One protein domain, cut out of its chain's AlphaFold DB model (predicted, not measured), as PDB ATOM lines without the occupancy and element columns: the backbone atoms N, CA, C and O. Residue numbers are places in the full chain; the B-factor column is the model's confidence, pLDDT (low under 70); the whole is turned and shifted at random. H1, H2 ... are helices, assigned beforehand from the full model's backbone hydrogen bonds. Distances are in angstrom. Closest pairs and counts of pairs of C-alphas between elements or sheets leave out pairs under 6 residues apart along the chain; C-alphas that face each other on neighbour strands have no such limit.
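Overview. This is residues 315 to 367 of the 455 residues of an uncharacterized protein of Linnemannia elongata AG-77 (UniProt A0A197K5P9). Two longer helices, H1 and H3, pack side by side and run opposite ways at a tilt of 34.7 degrees, and a short helix, H2, is set crosswise near the end of H1 where residue 315 lies. After H1 the chain folds back through residues 329 to 335 to H2, and residues 344 to 353 lead from there to the beginning of H3. The printed part has 53 residues, with three named helices in the order H1, H2, H3 and no named strand; the class is all helix. The whole is compact, with a radius of gyration of the C-alphas of 9.9 A, and rounded, spanning 26 by 22 by 22 A.

Along the chain. Find C-alpha 315 at (-16.619, -57.912, 39.420); from there H1, residues 315 to 328, runs 20.4 A to C-alpha 328 at (-14.653, -38.117, 43.804), with y rising along the way. Next look at Ala 336, where H2 begins; it holds residues 336 to 343 and is 10.6 A long. Then go on to Val 354, where H3 begins; it holds residues 354 to 366 and runs 19.2 A to C-alpha 366 at (-26.187, -53.600, 34.974), with y falling.

Arrangement. Start with H1 and look across to H3: the two touch, with 13 pairs of C-alphas within 8 A, and their closest C-alphas, those of Cys 320 and Ile 359, are 5.4 A apart. They run opposite ways at a shallow tilt of 34.7 degrees, only just short of steep. Now look at Ala 317, the one residue with which H1 touches H2. H1 and H2 only just touch, with 3 pairs of C-alphas within 8 A; the closest C-alphas, those of Ala 317 and Ala 343, are 5.9 A apart. Their lines stand about perpendicular, at 76 degrees. H2 and H3 are near each other, with 7 pairs of C-alphas within 10 A and the closest at 8.1 A. In the backbone of H2 every O i to N i+4 pair is within hydrogen-bond range, while in H1 8 of 10 and in H3 8 of 9 such pairs are.

Size, cuts and confidence. The two C-alphas farthest apart, those of Glu 329 and Asn 346, are 26.1 A from each other, while the first and last printed C-alphas, those of Asp 315 and Val 367, are 10.3 A apart. The printed part has no cut. The link from H1 to H2 has 7 residues and the link from H2 to H3 has 10, and both are short. In the B-factor column the mean pLDDT of the printed part is 87.6; look at residues 328 to 332 to find the values under 70, where the model's confidence is low.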
ATOM      1  N   ASP A 315     -17.481 -58.581  40.389       94.69
ATOM      2  CA  ASP A 315     -16.619 -57.912  39.420       94.69
ATOM      3  C   ASP A 315     -17.245 -56.575  39.015       94.69
ATOM      4  O   ASP A 315     -16.591 -55.535  39.089       94.69
ATOM      5  N   LEU A 316     -18.556 -56.568  38.740       94.31
ATOM      6  CA  LEU A 316     -19.301 -55.336  38.484       94.31
ATOM      7  C   LEU A 316     -19.327 -54.402  39.706       94.31
ATOM      8  O   LEU A 316     -19.276 -53.180  39.560       94.31
ATOM      9  N   ALA A 317     -19.416 -54.953  40.922       94.62
ATOM     10  CA  ALA A 317     -19.386 -54.148  42.142       94.62
ATOM     11  C   ALA A 317     -18.041 -53.420  42.291       94.62
ATOM     12  O   ALA A 317     -18.031 -52.227  42.591       94.62
ATOM     13  N   HIS A 318     -16.930 -54.119  42.036       94.38
ATOM     14  CA  HIS A 318     -15.593 -53.527  42.007       94.38
ATOM     15  C   HIS A 318     -15.469 -52.449  40.928       94.38
ATOM     16  O   HIS A 318     -15.078 -51.330  41.250       94.38
ATOM     17  N   GLU A 319     -15.878 -52.744  39.691       94.00
ATOM     18  CA  GLU A 319     -15.817 -51.794  38.572       94.00
ATOM     19  C   GLU A 319     -16.568 -50.490  38.891       94.00
ATOM     20  O   GLU A 319     -16.047 -49.392  38.692       94.00
ATOM     21  N   CYS A 320     -17.777 -50.595  39.450       93.56
ATOM     22  CA  CYS A 320     -18.578 -49.429  39.820       93.56
ATOM     23  C   CYS A 320     -17.993 -48.628  40.991       93.56
ATOM     24  O   CYS A 320     -18.163 -47.410  41.040       93.56
ATOM     25  N   ILE A 321     -17.329 -49.290  41.940       91.56
ATOM     26  CA  ILE A 321     -16.624 -48.619  43.036       91.56
ATOM     27  C   ILE A 321     -15.432 -47.835  42.482       91.56
ATOM     28  O   ILE A 321     -15.337 -46.634  42.735       91.56
ATOM     29  N   GLU A 322     -14.572 -48.484  41.695       90.44
ATOM     30  CA  GLU A 322     -13.355 -47.883  41.134       90.44
ATOM     31  C   GLU A 322     -13.686 -46.679  40.240       90.44
ATOM     32  O   GLU A 322     -13.150 -45.588  40.439       90.44
ATOM     33  N   ALA A 323     -14.660 -46.829  39.334       89.25
ATOM     34  CA  ALA A 323     -15.063 -45.766  38.409       89.25
ATOM     35  C   ALA A 323     -15.544 -44.484  39.117       89.25
ATOM     36  O   ALA A 323     -15.365 -43.371  38.610       89.25
ATOM     37  N   ILE A 324     -16.177 -44.626  40.286       86.50
ATOM     38  CA  ILE A 324     -16.679 -43.492  41.065       86.50
ATOM     39  C   ILE A 324     -15.609 -42.957  42.020       86.50
ATOM     40  O   ILE A 324     -15.505 -41.740  42.165       86.50
ATOM     41  N   GLN A 325     -14.784 -43.808  42.635       82.81
ATOM     42  CA  GLN A 325     -13.694 -43.364  43.514       82.81
ATOM     43  C   GLN A 325     -12.718 -42.432  42.788       82.81
ATOM     44  O   GLN A 325     -12.412 -41.357  43.309       82.81
ATOM     45  N   ASP A 326     -12.350 -42.768  41.550       77.12
ATOM     46  CA  ASP A 326     -11.508 -41.925  40.692       77.12
ATOM     47  C   ASP A 326     -12.120 -40.539  40.432       77.12
ATOM     48  O   ASP A 326     -11.407 -39.555  40.242       77.12
ATOM     49  N   SER A 327     -13.453 -40.445  40.432       74.69
ATOM     50  CA  SER A 327     -14.183 -39.207  40.136       74.69
ATOM     51  C   SER A 327     -14.375 -38.299  41.354       74.69
ATOM     52  O   SER A 327     -14.592 -37.100  41.182       74.69
ATOM     53  N   TYR A 328     -14.344 -38.852  42.569       67.44
ATOM     54  CA  TYR A 328     -14.653 -38.117  43.804       67.44
ATOM     55  C   TYR A 328     -13.429 -37.845  44.692       67.44
ATOM     56  O   TYR A 328     -13.602 -37.251  45.754       67.44
ATOM     57  N   GLU A 329     -12.218 -38.257  44.288       65.00
ATOM     58  CA  GLU A 329     -10.968 -38.103  45.066       65.00
ATOM     59  C   GLU A 329     -11.087 -38.624  46.520       65.00
ATOM     60  O   GLU A 329     -10.387 -38.179  47.428       65.00
ATOM     61  N   GLN A 330     -12.003 -39.567  46.769       60.81
ATOM     62  CA  GLN A 330     -12.263 -40.107  48.104       60.81
ATOM     63  C   GLN A 330     -11.512 -41.425  48.308       60.81
ATOM     64  O   GLN A 330     -11.972 -42.485  47.890       60.81
ATOM     65  N   GLU A 331     -10.404 -41.374  49.052       48.91
ATOM     66  CA  GLU A 331      -9.722 -42.548  49.621       48.91
ATOM     67  C   GLU A 331     -10.507 -43.132  50.818       48.91
ATOM     68  O   GLU A 331      -9.988 -43.263  51.929       48.91
ATOM     69  N   GLN A 332     -11.789 -43.468  50.651       59.06
ATOM     70  CA  GLN A 332     -12.482 -44.253  51.676       59.06
ATOM     71  C   GLN A 332     -12.201 -45.735  51.445       59.06
ATOM     72  O   GLN A 332     -12.681 -46.338  50.486       59.06
ATOM     73  N   GLY A 333     -11.399 -46.321  52.338       73.88
ATOM     74  CA  GLY A 333     -11.149 -47.757  52.369       73.88
ATOM     75  C   GLY A 333     -12.442 -48.515  52.654       73.88
ATOM     76  O   GLY A 333     -12.875 -48.596  53.802       73.88
ATOM     77  N   ILE A 334     -13.053 -49.071  51.609       84.94
ATOM     78  CA  ILE A 334     -14.211 -49.960  51.731       84.94
ATOM     79  C   ILE A 334     -13.730 -51.255  52.381       84.94
ATOM     80  O   ILE A 334     -12.809 -51.917  51.897       84.94
ATOM     81  N   THR A 335     -14.337 -51.619  53.508       89.88
ATOM     82  CA  THR A 335     -13.987 -52.874  54.186       89.88
ATOM     83  C   THR A 335     -14.489 -54.076  53.381       89.88
ATOM     84  O   THR A 335     -15.509 -53.991  52.702       89.88
ATOM     85  N   ALA A 336     -13.837 -55.237  53.503       91.19
ATOM     86  CA  ALA A 336     -14.295 -56.461  52.831       91.19
ATOM     87  C   ALA A 336     -15.751 -56.825  53.194       91.19
ATOM     88  O   ALA A 336     -16.520 -57.277  52.352       91.19
ATOM     89  N   THR A 337     -16.157 -56.581  54.445       94.50
ATOM     90  CA  THR A 337     -17.538 -56.796  54.895       94.50
ATOM     91  C   THR A 337     -18.517 -55.839  54.224       94.50
ATOM     92  O   THR A 337     -19.604 -56.252  53.835       94.50
ATOM     93  N   GLU A 338     -18.149 -54.568  54.077       91.81
ATOM     94  CA  GLU A 338     -18.981 -53.570  53.405       91.81
ATOM     95  C   GLU A 338     -19.130 -53.868  51.911       91.81
ATOM     96  O   GLU A 338     -20.239 -53.787  51.386       91.81
ATOM     97  N   PHE A 339     -18.045 -54.297  51.259       93.88
ATOM     98  CA  PHE A 339     -18.073 -54.759  49.875       93.88
ATOM     99  C   PHE A 339     -19.042 -55.934  49.688       93.88
ATOM    100  O   PHE A 339     -19.901 -55.898  48.810       93.88
ATOM    101  N   GLU A 340     -18.972 -56.950  50.553       95.06
ATOM    102  CA  GLU A 340     -19.896 -58.086  50.480       95.06
ATOM    103  C   GLU A 340     -21.342 -57.664  50.765       95.06
ATOM    104  O   GLU A 340     -22.257 -58.096  50.067       95.06
ATOM    105  N   GLN A 341     -21.582 -56.778  51.735       94.31
ATOM    106  CA  GLN A 341     -22.927 -56.243  51.969       94.31
ATOM    107  C   GLN A 341     -23.474 -55.500  50.740       94.31
ATOM    108  O   GLN A 341     -24.677 -55.570  50.481       94.31
ATOM    109  N   PHE A 342     -22.608 -54.802  50.000       93.94
ATOM    110  CA  PHE A 342     -22.959 -54.084  48.778       93.94
ATOM    111  C   PHE A 342     -23.259 -55.029  47.612       93.94
ATOM    112  O   PHE A 342     -24.344 -54.942  47.038       93.94
ATOM    113  N   ALA A 343     -22.364 -55.976  47.316       93.50
ATOM    114  CA  ALA A 343     -22.548 -56.941  46.231       93.50
ATOM    115  C   ALA A 343     -23.795 -57.825  46.432       93.50
ATOM    116  O   ALA A 343     -24.465 -58.194  45.471       93.50
ATOM    117  N   ASN A 344     -24.144 -58.134  47.685       93.44
ATOM    118  CA  ASN A 344     -25.372 -58.865  48.018       93.44
ATOM    119  C   ASN A 344     -26.610 -57.956  48.152       93.44
ATOM    120  O   ASN A 344     -27.706 -58.455  48.387       93.44
ATOM    121  N   MET A 345     -26.460 -56.635  47.996       92.12
ATOM    122  CA  MET A 345     -27.519 -55.639  48.196       92.12
ATOM    123  C   MET A 345     -28.313 -55.892  49.488       92.12
ATOM    124  O   MET A 345     -29.540 -55.963  49.463       92.12
ATOM    125  N   ASN A 346     -27.630 -56.052  50.626       93.31
ATOM    126  CA  ASN A 346     -28.283 -56.354  51.912       93.31
ATOM    127  C   ASN A 346     -29.038 -55.149  52.501       93.31
ATOM    128  O   ASN A 346     -29.908 -55.305  53.352       93.31
ATOM    129  N   GLN A 347     -28.703 -53.938  52.056       92.25
ATOM    130  CA  GLN A 347     -29.330 -52.681  52.464       92.25
ATOM    131  C   GLN A 347     -29.327 -51.689  51.293       92.25
ATOM    132  O   GLN A 347     -28.595 -51.872  50.319       92.25
ATOM    133  N   ASP A 348     -30.095 -50.607  51.405       92.31
ATOM    134  CA  ASP A 348     -30.114 -49.548  50.397       92.31
ATOM    135  C   ASP A 348     -28.912 -48.597  50.563       92.31
ATOM    136  O   ASP A 348     -28.972 -47.588  51.270       92.31
ATOM    137  N   PHE A 349     -27.800 -48.910  49.893       91.12
ATOM    138  CA  PHE A 349     -26.571 -48.105  49.947       91.12
ATOM    139  C   PHE A 349     -26.747 -46.674  49.420       91.12
ATOM    140  O   PHE A 349     -25.980 -45.790  49.799       91.12
ATOM    141  N   ARG A 350     -27.791 -46.386  48.630       89.44
ATOM    142  CA  ARG A 350     -28.043 -45.030  48.106       89.44
ATOM    143  C   ARG A 350     -28.418 -44.029  49.190       89.44
ATOM    144  O   ARG A 350     -28.358 -42.827  48.950       89.44
ATOM    145  N   GLN A 351     -28.809 -44.514  50.367       91.56
ATOM    146  CA  GLN A 351     -29.156 -43.675  51.512       91.56
ATOM    147  C   GLN A 351     -27.925 -43.241  52.322       91.56
ATOM    148  O   GLN A 351     -28.052 -42.395  53.201       91.56
ATOM    149  N   ARG A 352     -26.733 -43.796  52.045       89.44
ATOM    150  CA  ARG A 352     -25.520 -43.530  52.835       89.44
ATOM    151  C   ARG A 352     -24.848 -42.204  52.491       89.44
ATOM    152  O   ARG A 352     -24.544 -41.419  53.380       89.44
ATOM    153  N   SER A 353     -24.565 -41.971  51.212       89.12
ATOM    154  CA  SER A 353     -23.895 -40.759  50.729       89.12
ATOM    155  C   SER A 353     -24.135 -40.557  49.232       89.12
ATOM    156  O   SER A 353     -24.623 -41.454  48.543       89.12
ATOM    157  N   VAL A 354     -23.755 -39.389  48.706       87.50
ATOM    158  CA  VAL A 354     -23.829 -39.096  47.262       87.50
ATOM    159  C   VAL A 354     -22.945 -40.049  46.447       87.50
ATOM    160  O   VAL A 354     -23.387 -40.550  45.415       87.50
ATOM    161  N   ALA A 355     -21.737 -40.361  46.933       89.19
ATOM    162  CA  ALA A 355     -20.831 -41.306  46.277       89.19
ATOM    163  C   ALA A 355     -21.414 -42.728  46.262       89.19
ATOM    164  O   ALA A 355     -21.493 -43.352  45.207       89.19
ATOM    165  N   TRP A 356     -21.924 -43.211  47.402       91.44
ATOM    166  CA  TRP A 356     -22.566 -44.527  47.478       91.44
ATOM    167  C   TRP A 356     -23.827 -44.626  46.628       91.44
ATOM    168  O   TRP A 356     -24.098 -45.677  46.052       91.44
ATOM    169  N   LYS A 357     -24.580 -43.529  46.501       92.06
ATOM    170  CA  LYS A 357     -25.691 -43.456  45.557       92.06
ATOM    171  C   LYS A 357     -25.215 -43.649  44.119       92.06
ATOM    172  O   LYS A 357     -25.797 -44.470  43.422       92.06
ATOM    173  N   ALA A 358     -24.153 -42.967  43.695       90.81
ATOM    174  CA  ALA A 358     -23.601 -43.129  42.350       90.81
ATOM    175  C   ALA A 358     -23.060 -44.551  42.097       90.81
ATOM    176  O   ALA A 358     -23.330 -45.126  41.044       90.81
ATOM    177  N   ILE A 359     -22.369 -45.144  43.080       92.62
ATOM    178  CA  ILE A 359     -21.874 -46.532  43.029       92.62
ATOM    179  C   ILE A 359     -23.044 -47.519  42.892       92.62
ATOM    180  O   ILE A 359     -23.041 -48.383  42.016       92.62
ATOM    181  N   ALA A 360     -24.081 -47.371  43.720       92.81
ATOM    182  CA  ALA A 360     -25.256 -48.231  43.674       92.81
ATOM    183  C   ALA A 360     -26.081 -48.035  42.390       92.81
ATOM    184  O   ALA A 360     -26.571 -49.014  41.830       92.81
ATOM    185  N   ASP A 361     -26.207 -46.807  41.884       91.81
ATOM    186  CA  ASP A 361     -26.881 -46.527  40.612       91.81
ATOM    187  C   ASP A 361     -26.103 -47.132  39.424       91.81
ATOM    188  O   ASP A 361     -26.724 -47.678  38.510       91.81
ATOM    189  N   CYS A 362     -24.762 -47.111  39.451       92.56
ATOM    190  CA  CYS A 362     -23.916 -47.827  38.486       92.56
ATOM    191  C   CYS A 362     -24.182 -49.339  38.530       92.56
ATOM    192  O   CYS A 362     -24.501 -49.949  37.510       92.56
ATOM    193  N   TYR A 363     -24.130 -49.925  39.726       93.50
ATOM    194  CA  TYR A 363     -24.247 -51.367  39.918       93.50
ATOM    195  C   TYR A 363     -25.625 -51.905  39.534       93.50
ATOM    196  O   TYR A 363     -25.768 -52.824  38.727       93.50
ATOM    197  N   THR A 364     -26.674 -51.284  40.069       91.88
ATOM    198  CA  THR A 364     -28.058 -51.726  39.864       91.88
ATOM    199  C   THR A 364     -28.523 -51.577  38.413       91.88
ATOM    200  O   THR A 364     -29.423 -52.296  37.960       91.88
ATOM    201  N   LYS A 365     -27.893 -50.688  37.638       88.69
ATOM    202  CA  LYS A 365     -28.167 -50.543  36.209       88.69
ATOM    203  C   LYS A 365     -27.849 -51.819  35.429       88.69
ATOM    204  O   LYS A 365     -28.647 -52.178  34.563       88.69
ATOM    205  N   GLU A 366     -26.752 -52.495  35.762       89.00
ATOM    206  CA  GLU A 366     -26.187 -53.600  34.974       89.00
ATOM    207  C   GLU A 366     -26.326 -54.975  35.654       89.00
ATOM    208  O   GLU A 366     -26.306 -56.000  34.973       89.00
ATOM    209  N   VAL A 367     -26.538 -55.039  36.973       91.31
ATOM    210  CA  VAL A 367     -26.631 -56.319  37.694       91.31
ATOM    211  C   VAL A 367     -27.819 -57.174  37.229       91.31
ATOM    212  O   VAL A 367     -28.902 -56.673  36.894       91.31
TER     213      VAL A 367